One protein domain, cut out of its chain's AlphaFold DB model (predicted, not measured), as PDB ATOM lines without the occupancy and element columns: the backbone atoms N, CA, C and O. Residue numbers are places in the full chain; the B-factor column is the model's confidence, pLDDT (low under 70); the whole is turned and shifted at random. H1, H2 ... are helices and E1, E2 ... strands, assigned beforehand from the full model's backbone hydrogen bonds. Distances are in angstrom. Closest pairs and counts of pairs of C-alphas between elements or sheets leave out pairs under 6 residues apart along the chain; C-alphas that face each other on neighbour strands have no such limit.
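Overview. This is residues 116 to 190 of the 346 residues of the protein "Antirestriction protein" of Micromonospora profundi (UniProt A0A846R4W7). A small antiparallel sheet of three strands, E2 - E1 - E3, forms the middle, with E1 in its core; H1 and H2 cover one face, while H3 and H4 pack at the far side from them. The 75 printed residues hold, in order, H1 H2 E1 E2 H3 H4 E3, of mixed class. The whole is compact, with a radius of gyration of the C-alphas of 11.4 A and spans of 31 by 27 by 19 A.

Along the chain. Strand E1 is residues 143 to 148, 16.7 A long; E2 is 156 to 159; E3 is 183 to 188, 13.6 A, ending at C-alpha 188 (155.529, 174.767, 112.970). Helix H1, residues 116 to 127, 16.4 A, begins at C-alpha 116 (152.592, 169.786, 121.209). H2 is 130 to 137, H3 is 164 to 174, 15.6 A, and H4 is 177 to 180.

Arrangement. E1 and E2 form an antiparallel hairpin, with N 144 and O 158 2.8 A apart. E1 and E3 are antiparallel, with N 147 and O 184 2.9 A apart. H1 and H2 make two layers with the sheet, helices on the same face: H1 runs across the strands at a height of 9.8 A, H2 along them at 8.5 A. H1 and H2 only just touch, with 3 pairs within 8 A, only at the corner; C-alphas 124 and 131 are closest, 5.1 A. H3 is on the sheet at a height of 6.4 A, only just over none of its strands; C-alphas 158 and 171 are closest to E2, 6.9 A. H4 only grazes the sheet with residues 178 to 180. E2, H3 H4, E3 is a split strand-helix-strand unit, E1 between its strands, with a right-handed crossover. H1 and H3 are apart. In H1 and H2 every O i to N i+4 pair is within hydrogen-bond range; in H3, 5 of 7; H4 is too short for one.

Size, cuts and confidence. The C-alphas of Gly 128 and Asp 163 are farthest apart, 31.4 A. The printed part has no cut and no long link. Its mean pLDDT is 89.7, and no printed residue is under 70.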
ATOM      1  N   ARG A 116     151.787 168.601 121.557       91.62
ATOM      2  CA  ARG A 116     152.592 169.786 121.209       91.62
ATOM      3  C   ARG A 116     151.909 171.123 121.496       91.62
ATOM      4  O   ARG A 116     152.506 172.002 122.101       91.62
ATOM      5  N   TRP A 117     150.631 171.257 121.142       89.62
ATOM      6  CA  TRP A 117     149.872 172.485 121.404       89.62
ATOM      7  C   TRP A 117     149.729 172.793 122.906       89.62
ATOM      8  O   TRP A 117     149.588 173.954 123.282       89.62
ATOM      9  N   VAL A 118     149.795 171.776 123.775       92.56
ATOM     10  CA  VAL A 118     149.867 171.976 125.229       92.56
ATOM     11  C   VAL A 118     151.220 172.564 125.605       92.56
ATOM     12  O   VAL A 118     151.254 173.519 126.370       92.56
ATOM     13  N   LEU A 119     152.323 172.032 125.066       93.06
ATOM     14  CA  LEU A 119     153.665 172.574 125.313       93.06
ATOM     15  C   LEU A 119     153.747 174.049 124.902       93.06
ATOM     16  O   LEU A 119     154.256 174.862 125.666       93.06
ATOM     17  N   VAL A 120     153.158 174.409 123.758       92.44
ATOM     18  CA  VAL A 120     153.017 175.804 123.304       92.44
ATOM     19  C   VAL A 120     152.249 176.651 124.322       92.44
ATOM     20  O   VAL A 120     152.713 177.726 124.695       92.44
ATOM     21  N   ALA A 121     151.107 176.165 124.816       91.44
ATOM     22  CA  ALA A 121     150.309 176.888 125.804       91.44
ATOM     23  C   ALA A 121     151.040 177.061 127.149       91.44
ATOM     24  O   ALA A 121     150.937 178.115 127.774       91.44
ATOM     25  N   LEU A 122     151.794 176.050 127.594       92.62
ATOM     26  CA  LEU A 122     152.614 176.132 128.805       92.62
ATOM     27  C   LEU A 122     153.803 177.086 128.624       92.62
ATOM     28  O   LEU A 122     154.089 177.876 129.521       92.62
ATOM     29  N   ALA A 123     154.451 177.068 127.457       91.62
ATOM     30  CA  ALA A 123     155.506 178.012 127.103       91.62
ATOM     31  C   ALA A 123     154.994 179.459 127.084       91.62
ATOM     32  O   ALA A 123     155.628 180.340 127.658       91.62
ATOM     33  N   ASP A 124     153.812 179.702 126.512       90.56
ATOM     34  CA  ASP A 124     153.161 181.017 126.544       90.56
ATOM     35  C   ASP A 124     152.815 181.456 127.972       90.56
ATOM     36  O   ASP A 124     153.041 182.609 128.334       90.56
ATOM     37  N   ALA A 125     152.305 180.539 128.800       86.38
ATOM     38  CA  ALA A 125     151.976 180.830 130.194       86.38
ATOM     39  C   ALA A 125     153.213 181.183 131.035       86.38
ATOM     40  O   ALA A 125     153.102 181.986 131.957       86.38
ATOM     41  N   ARG A 126     154.377 180.597 130.724       85.62
ATOM     42  CA  ARG A 126     155.650 180.903 131.389       85.62
ATOM     43  C   ARG A 126     156.265 182.215 130.913       85.62
ATOM     44  O   ARG A 126     156.788 182.963 131.729       85.62
ATOM     45  N   ALA A 127     156.258 182.447 129.602       82.69
ATOM     46  CA  ALA A 127     156.946 183.569 128.971       82.69
ATOM     47  C   ALA A 127     156.225 184.912 129.185       82.69
ATOM     48  O   ALA A 127     156.838 185.967 129.038       82.69
ATOM     49  N   GLY A 128     154.932 184.896 129.531       80.62
ATOM     50  CA  GLY A 128     154.166 186.120 129.772       80.62
ATOM     51  C   GLY A 128     154.187 187.035 128.545       80.62
ATOM     52  O   GLY A 128     153.761 186.631 127.461       80.62
ATOM     53  N   ASP A 129     154.719 188.247 128.697       75.62
ATOM     54  CA  ASP A 129     154.808 189.229 127.610       75.62
ATOM     55  C   ASP A 129     155.786 188.810 126.495       75.62
ATOM     56  O   ASP A 129     155.546 189.103 125.320       75.62
ATOM     57  N   GLU A 130     156.835 188.039 126.807       79.25
ATOM     58  CA  GLU A 130     157.784 187.522 125.804       79.25
ATOM     59  C   GLU A 130     157.108 186.551 124.819       79.25
ATOM     60  O   GLU A 130     157.533 186.420 123.666       79.25
ATOM     61  N   ALA A 131     155.987 185.934 125.214       78.94
ATOM     62  CA  ALA A 131     155.189 185.089 124.329       78.94
ATOM     63  C   ALA A 131     154.675 185.861 123.102       78.94
ATOM     64  O   ALA A 131     154.538 185.291 122.018       78.94
ATOM     65  N   ALA A 132     154.400 187.163 123.238       76.62
ATOM     66  CA  ALA A 132     153.959 187.990 122.117       76.62
ATOM     67  C   ALA A 132     155.047 188.132 121.040       76.62
ATOM     68  O   ALA A 132     154.729 188.105 119.850       76.62
ATOM     69  N   VAL A 133     156.322 188.203 121.439       82.56
ATOM     70  CA  VAL A 133     157.466 188.273 120.516       82.56
ATOM     71  C   VAL A 133     157.588 186.974 119.723       82.56
ATOM     72  O   VAL A 133     157.665 187.004 118.495       82.56
ATOM     73  N   VAL A 134     157.519 185.828 120.410       86.38
ATOM     74  CA  VAL A 134     157.558 184.505 119.767       86.38
ATOM     75  C   VAL A 134     156.381 184.335 118.806       86.38
ATOM     76  O   VAL A 134     156.580 183.939 117.661       86.38
ATOM     77  N   ARG A 135     155.159 184.688 119.223       86.19
ATOM     78  CA  ARG A 135     153.966 184.609 118.359       86.19
ATOM     79  C   ARG A 135     154.066 185.506 117.129       86.19
ATOM     80  O   ARG A 135     153.662 185.086 116.050       86.19
ATOM     81  N   SER A 136     154.623 186.706 117.278       86.38
ATOM     82  CA  SER A 136     154.871 187.611 116.153       86.38
ATOM     83  C   SER A 136     155.824 186.976 115.136       86.38
ATOM     84  O   SER A 136     155.507 186.911 113.950       86.38
ATOM     85  N   ALA A 137     156.940 186.402 115.594       87.69
ATOM     86  CA  ALA A 137     157.879 185.694 114.724       87.69
ATOM     87  C   ALA A 137     157.257 184.451 114.054       87.69
ATOM     88  O   ALA A 137     157.542 184.169 112.892       87.69
ATOM     89  N   MET A 138     156.350 183.753 114.744       93.19
ATOM     90  CA  MET A 138     155.612 182.599 114.210       93.19
ATOM     91  C   MET A 138     154.557 182.950 113.150       93.19
ATOM     92  O   MET A 138     153.969 182.041 112.574       93.19
ATOM     93  N   SER A 139     154.307 184.232 112.862       89.00
ATOM     94  CA  SER A 139     153.365 184.645 111.806       89.00
ATOM     95  C   SER A 139     153.890 184.428 110.381       89.00
ATOM     96  O   SER A 139     153.124 184.520 109.422       89.00
ATOM     97  N   GLN A 140     155.187 184.152 110.223       90.88
ATOM     98  CA  GLN A 140     155.816 183.941 108.922       90.88
ATOM     99  C   GLN A 140     155.752 182.467 108.502       90.88
ATOM    100  O   GLN A 140     156.070 181.569 109.281       90.88
ATOM    101  N   GLU A 141     155.376 182.200 107.247       91.19
ATOM    102  CA  GLU A 141     155.367 180.838 106.698       91.19
ATOM    103  C   GLU A 141     156.773 180.220 106.735       91.19
ATOM    104  O   GLU A 141     157.726 180.786 106.191       91.19
ATOM    105  N   GLY A 142     156.894 179.030 107.332       93.62
ATOM    106  CA  GLY A 142     158.173 178.348 107.537       93.62
ATOM    107  C   GLY A 142     158.819 178.641 108.892       93.62
ATOM    108  O   GLY A 142     159.887 178.100 109.178       93.62
ATOM    109  N   ALA A 143     158.198 179.475 109.735       96.12
ATOM    110  CA  ALA A 143     158.637 179.677 111.108       96.12
ATOM    111  C   ALA A 143     158.329 178.447 111.970       96.12
ATOM    112  O   ALA A 143     157.260 177.837 111.872       96.12
ATOM    113  N   VAL A 144     159.267 178.093 112.842       96.56
ATOM    114  CA  VAL A 144     159.127 177.001 113.804       96.56
ATOM    115  C   VAL A 144     159.445 177.492 115.206       96.56
ATOM    116  O   VAL A 144     160.349 178.302 115.413       96.56
ATOM    117  N   ARG A 145     158.702 176.974 116.183       95.81
ATOM    118  CA  ARG A 145     158.956 177.215 117.599       95.81
ATOM    119  C   ARG A 145     159.750 176.048 118.148       95.81
ATOM    120  O   ARG A 145     159.293 174.904 118.123       95.81
ATOM    121  N   ILE A 146     160.930 176.355 118.650       95.00
ATOM    122  CA  ILE A 146     161.885 175.398 119.191       95.00
ATOM    123  C   ILE A 146     161.996 175.544 120.700       95.00
ATOM    124  O   ILE A 146     161.829 176.642 121.231       95.00
ATOM    125  N   ALA A 147     162.313 174.447 121.373       93.06
ATOM    126  CA  ALA A 147     162.660 174.422 122.783       93.06
ATOM    127  C   ALA A 147     163.780 173.396 123.040       93.06
ATOM    128  O   ALA A 147     163.853 172.389 122.325       93.06
ATOM    129  N   PRO A 148     164.644 173.612 124.042       91.88
ATOM    130  CA  PRO A 148     165.559 172.587 124.534       91.88
ATOM    131  C   PRO A 148     164.810 171.339 125.017       91.88
ATOM    132  O   PRO A 148     163.752 171.446 125.639       91.88
ATOM    133  N   ALA A 149     165.370 170.148 124.805       89.00
ATOM    134  CA  ALA A 149     164.762 168.892 125.252       89.00
ATOM    135  C   ALA A 149     164.616 168.793 126.784       89.00
ATOM    136  O   ALA A 149     163.702 168.135 127.279       89.00
ATOM    137  N   ASN A 150     165.493 169.467 127.533       87.50
ATOM    138  CA  ASN A 150     165.478 169.511 128.997       87.50
ATOM    139  C   ASN A 150     164.565 170.607 129.582       87.50
ATOM    140  O   ASN A 150     164.289 170.586 130.781       87.50
ATOM    141  N   ASP A 151     164.088 171.547 128.764       89.19
ATOM    142  CA  ASP A 151     163.144 172.590 129.168       89.19
ATOM    143  C   ASP A 151     162.229 172.970 127.991       89.19
ATOM    144  O   ASP A 151     162.429 173.973 127.306       89.19
ATOM    145  N   LEU A 152     161.183 172.166 127.785       89.00
ATOM    146  CA  LEU A 152     160.260 172.286 126.649       89.00
ATOM    147  C   LEU A 152     159.405 173.564 126.654       89.00
ATOM    148  O   LEU A 152     158.652 173.793 125.706       89.00
ATOM    149  N   THR A 153     159.477 174.382 127.709       89.31
ATOM    150  CA  THR A 153     158.696 175.623 127.823       89.31
ATOM    151  C   THR A 153     159.550 176.884 127.813       89.31
ATOM    152  O   THR A 153     159.007 177.986 127.746       89.31
ATOM    153  N   SER A 154     160.878 176.741 127.796       90.12
ATOM    154  CA  SER A 154     161.790 177.789 127.342       90.12
ATOM    155  C   SER A 154     161.904 177.696 125.823       90.12
ATOM    156  O   SER A 154     162.532 176.787 125.292       90.12
ATOM    157  N   SER A 155     161.234 178.595 125.105       91.62
ATOM    158  CA  SER A 155     161.085 178.457 123.657       91.62
ATOM    159  C   SER A 155     161.444 179.720 122.893       91.62
ATOM    160  O   SER A 155     161.114 180.816 123.339       91.62
ATOM    161  N   ALA A 156     161.986 179.548 121.694       92.75
ATOM    162  CA  ALA A 156     162.253 180.617 120.739       92.75
ATOM    163  C   ALA A 156     161.623 180.287 119.379       92.75
ATOM    164  O   ALA A 156     161.327 179.129 119.085       92.75
ATOM    165  N   ALA A 157     161.418 181.302 118.543       94.56
ATOM    166  CA  ALA A 157     161.012 181.117 117.154       94.56
ATOM    167  C   ALA A 157     162.223 181.255 116.225       94.56
ATOM    168  O   ALA A 157     163.074 182.119 116.433       94.56
ATOM    169  N   VAL A 158     162.277 180.430 115.183       94.81
ATOM    170  CA  VAL A 158     163.287 180.495 114.123       94.81
ATOM    171  C   VAL A 158     162.615 180.283 112.772       94.81
ATOM    172  O   VAL A 158     161.741 179.430 112.629       94.81
ATOM    173  N   LEU A 159     163.006 181.068 111.771       95.06
ATOM    174  CA  LEU A 159     162.553 180.878 110.397       95.06
ATOM    175  C   LEU A 159     163.447 179.845 109.707       95.06
ATOM    176  O   LEU A 159     164.669 179.991 109.722       95.06
ATOM    177  N   LEU A 160     162.850 178.818 109.100       94.56
ATOM    178  CA  LEU A 160     163.599 177.821 108.338       94.56
ATOM    179  C   LEU A 160     163.766 178.252 106.876       94.56
ATOM    180  O   LEU A 160     162.805 178.618 106.195       94.56
ATOM    181  N   ASP A 161     164.996 178.141 106.384       89.31
ATOM    182  CA  ASP A 161     165.390 178.402 104.994       89.31
ATOM    183  C   ASP A 161     165.429 177.128 104.125       89.31
ATOM    184  O   ASP A 161     165.517 177.214 102.904       89.31
ATOM    185  N   GLY A 162     165.301 175.948 104.741       90.94
ATOM    186  CA  GLY A 162     165.349 174.645 104.071       90.94
ATOM    187  C   GLY A 162     166.717 173.960 104.096       90.94
ATOM    188  O   GLY A 162     166.821 172.821 103.639       90.94
ATOM    189  N   ASP A 163     167.740 174.589 104.682       94.69
ATOM    190  CA  ASP A 163     169.051 173.986 104.929       94.69
ATOM    191  C   ASP A 163     169.162 173.570 106.405       94.69
ATOM    192  O   ASP A 163     169.031 174.375 107.327       94.69
ATOM    193  N   LEU A 164     169.402 172.280 106.653       94.19
ATOM    194  CA  LEU A 164     169.496 171.747 108.013       94.19
ATOM    195  C   LEU A 164     170.704 172.300 108.786       94.19
ATOM    196  O   LEU A 164     170.621 172.524 109.994       94.19
ATOM    197  N   THR A 165     171.828 172.516 108.110       94.69
ATOM    198  CA  THR A 165     173.048 173.061 108.713       94.69
ATOM    199  C   THR A 165     172.847 174.527 109.075       94.69
ATOM    200  O   THR A 165     173.163 174.929 110.198       94.69
ATOM    201  N   ALA A 166     172.260 175.315 108.172       93.94
ATOM    202  CA  ALA A 166     171.946 176.719 108.427       93.94
ATOM    203  C   ALA A 166     170.880 176.884 109.524       93.94
ATOM    204  O   ALA A 166     171.026 177.733 110.411       93.94
ATOM    205  N   ALA A 167     169.859 176.019 109.535       94.12
ATOM    206  CA  ALA A 167     168.864 175.965 110.600       94.12
ATOM    207  C   ALA A 167     169.518 175.681 111.958       94.12
ATOM    208  O   ALA A 167     169.315 176.438 112.906       94.12
ATOM    209  N   ARG A 168     170.373 174.653 112.055       94.31
ATOM    210  CA  ARG A 168     171.123 174.340 113.286       94.31
ATOM    211  C   ARG A 168     172.001 175.504 113.742       94.31
ATOM    212  O   ARG A 168     171.996 175.842 114.923       94.31
ATOM    213  N   ALA A 169     172.705 176.158 112.818       92.50
ATOM    214  CA  ALA A 169     173.522 177.327 113.131       92.50
ATOM    215  C   ALA A 169     172.684 178.516 113.634       92.50
ATOM    216  O   ALA A 169     173.126 179.256 114.510       92.50
ATOM    217  N   SER A 170     171.471 178.701 113.108       92.81
ATOM    218  CA  SER A 170     170.543 179.744 113.560       92.81
ATOM    219  C   SER A 170     169.971 179.436 114.942       92.81
ATOM    220  O   SER A 170     169.927 180.314 115.798       92.81
ATOM    221  N   ILE A 171     169.623 178.175 115.196       93.06
ATOM    222  CA  ILE A 171     169.166 177.691 116.504       93.06
ATOM    223  C   ILE A 171     170.248 177.890 117.575       93.06
ATOM    224  O   ILE A 171     169.955 178.388 118.660       93.06
ATOM    225  N   ALA A 172     171.508 177.588 117.253       91.56
ATOM    226  CA  ALA A 172     172.639 177.765 118.165       91.56
ATOM    227  C   ALA A 172     172.911 179.231 118.557       91.56
ATOM    228  O   ALA A 172     173.588 179.479 119.548       91.56
ATOM    229  N   LYS A 173     172.389 180.213 117.806       91.44
ATOM    230  CA  LYS A 173     172.456 181.640 118.179       91.44
ATOM    231  C   LYS A 173     171.371 182.047 119.180       91.44
ATOM    232  O   LYS A 173     171.505 183.087 119.812       91.44
ATOM    233  N   LEU A 174     170.291 181.270 119.275       89.00
ATOM    234  CA  LEU A 174     169.113 181.576 120.093       89.00
ATOM    235  C   LEU A 174     169.109 180.825 121.427       89.00
ATOM    236  O   LEU A 174     168.495 181.290 122.383       89.00
ATOM    237  N   LEU A 175     169.772 179.670 121.487       86.62
ATOM    238  CA  LEU A 175     169.827 178.813 122.668       86.62
ATOM    239  C   LEU A 175     171.266 178.688 123.193       86.62
ATOM    240  O   LEU A 175     172.208 178.736 122.400       86.62
ATOM    241  N   PRO A 176     171.463 178.475 124.508       83.38
ATOM    242  CA  PRO A 176     172.768 178.108 125.058       83.38
ATOM    243  C   PRO A 176     173.361 176.882 124.348       83.38
ATOM    244  O   PRO A 176     172.622 175.976 123.965       83.38
ATOM    245  N   ALA A 177     174.690 176.817 124.210       80.12
ATOM    246  CA  ALA A 177     175.370 175.787 123.412       80.12
ATOM    247  C   ALA A 177     174.992 174.342 123.800       80.12
ATOM    248  O   ALA A 177     174.754 173.512 122.927       80.12
ATOM    249  N   GLU A 178     174.879 174.060 125.100       79.75
ATOM    250  CA  GLU A 178     174.482 172.744 125.624       79.75
ATOM    251  C   GLU A 178     173.026 172.393 125.273       79.75
ATOM    252  O   GLU A 178     172.705 171.243 124.986       79.75
ATOM    253  N   ALA A 179     172.148 173.398 125.237       80.31
ATOM    254  CA  ALA A 179     170.729 173.252 124.927       80.31
ATOM    255  C   ALA A 179     170.448 173.174 123.416       80.31
ATOM    256  O   ALA A 179     169.442 172.605 122.999       80.31
ATOM    257  N   ALA A 180     171.334 173.729 122.584       78.12
ATOM    258  CA  ALA A 180     171.200 173.729 121.128       78.12
ATOM    259  C   ALA A 180     171.458 172.353 120.483       78.12
ATOM    260  O   ALA A 180     171.056 172.135 119.338       78.12
ATOM    261  N   ALA A 181     172.118 171.430 121.193       78.06
ATOM    262  CA  ALA A 181     172.425 170.090 120.692       78.06
ATOM    263  C   ALA A 181     171.186 169.179 120.621       78.06
ATOM    264  O   ALA A 181     171.052 168.389 119.687       78.06
ATOM    265  N   GLU A 182     170.264 169.322 121.574       86.75
ATOM    266  CA  GLU A 182     169.048 168.513 121.684       86.75
ATOM    267  C   GLU A 182     167.817 169.419 121.695       86.75
ATOM    268  O   GLU A 182     167.295 169.806 122.741       86.75
ATOM    269  N   VAL A 183     167.358 169.777 120.497       91.56
ATOM    270  CA  VAL A 183     166.238 170.701 120.305       91.56
ATOM    271  C   VAL A 183     165.008 169.964 119.805       91.56
ATOM    272  O   VAL A 183     165.072 169.133 118.898       91.56
ATOM    273  N   VAL A 184     163.864 170.322 120.377       93.31
ATOM    274  CA  VAL A 184     162.546 169.830 119.994       93.31
ATOM    275  C   VAL A 184     161.771 170.958 119.327       93.31
ATOM    276  O   VAL A 184     161.692 172.070 119.848       93.31
ATOM    277  N   VAL A 185     161.161 170.671 118.178       95.44
ATOM    278  CA  VAL A 185     160.206 171.585 117.545       95.44
ATOM    279  C   VAL A 185     158.822 171.329 118.144       95.44
ATOM    280  O   VAL A 185     158.251 170.247 117.989       95.44
ATOM    281  N   ILE A 186     158.284 172.330 118.842       94.38
ATOM    282  CA  ILE A 186     156.986 172.257 119.525       94.38
ATOM    283  C   ILE A 186     155.853 172.900 118.716       94.38
ATOM    284  O   ILE A 186     154.690 172.619 118.989       94.38
ATOM    285  N   ASP A 187     156.172 173.712 117.707       95.56
ATOM    286  CA  ASP A 187     155.198 174.270 116.763       95.56
ATOM    287  C   ASP A 187     155.847 174.562 115.404       95.56
ATOM    288  O   ASP A 187     157.046 174.834 115.330       95.56
ATOM    289  N   ALA A 188     155.060 174.527 114.331       96.06
ATOM    290  CA  ALA A 188     155.529 174.767 112.970       96.06
ATOM    291  C   ALA A 188     154.440 175.449 112.130       96.06
ATOM    292  O   ALA A 188     153.427 174.842 111.771       96.06
ATOM    293  N   HIS A 189     154.664 176.717 111.783       94.56
ATOM    294  CA  HIS A 189     153.714 177.528 111.035       94.56
ATOM    295  C   HIS A 189     153.886 177.365 109.522       94.56
ATOM    296  O   HIS A 189     154.992 177.423 108.985       94.56
ATOM    297  N   GLY A 190     152.771 177.179 108.813       92.81
ATOM    298  CA  GLY A 190     152.769 177.032 107.356       92.81
ATOM    299  C   GLY A 190     153.075 175.622 106.838       92.81
ATOM    300  O   GLY A 190     153.012 175.403 105.639       92.81
TER     301      GLY A 190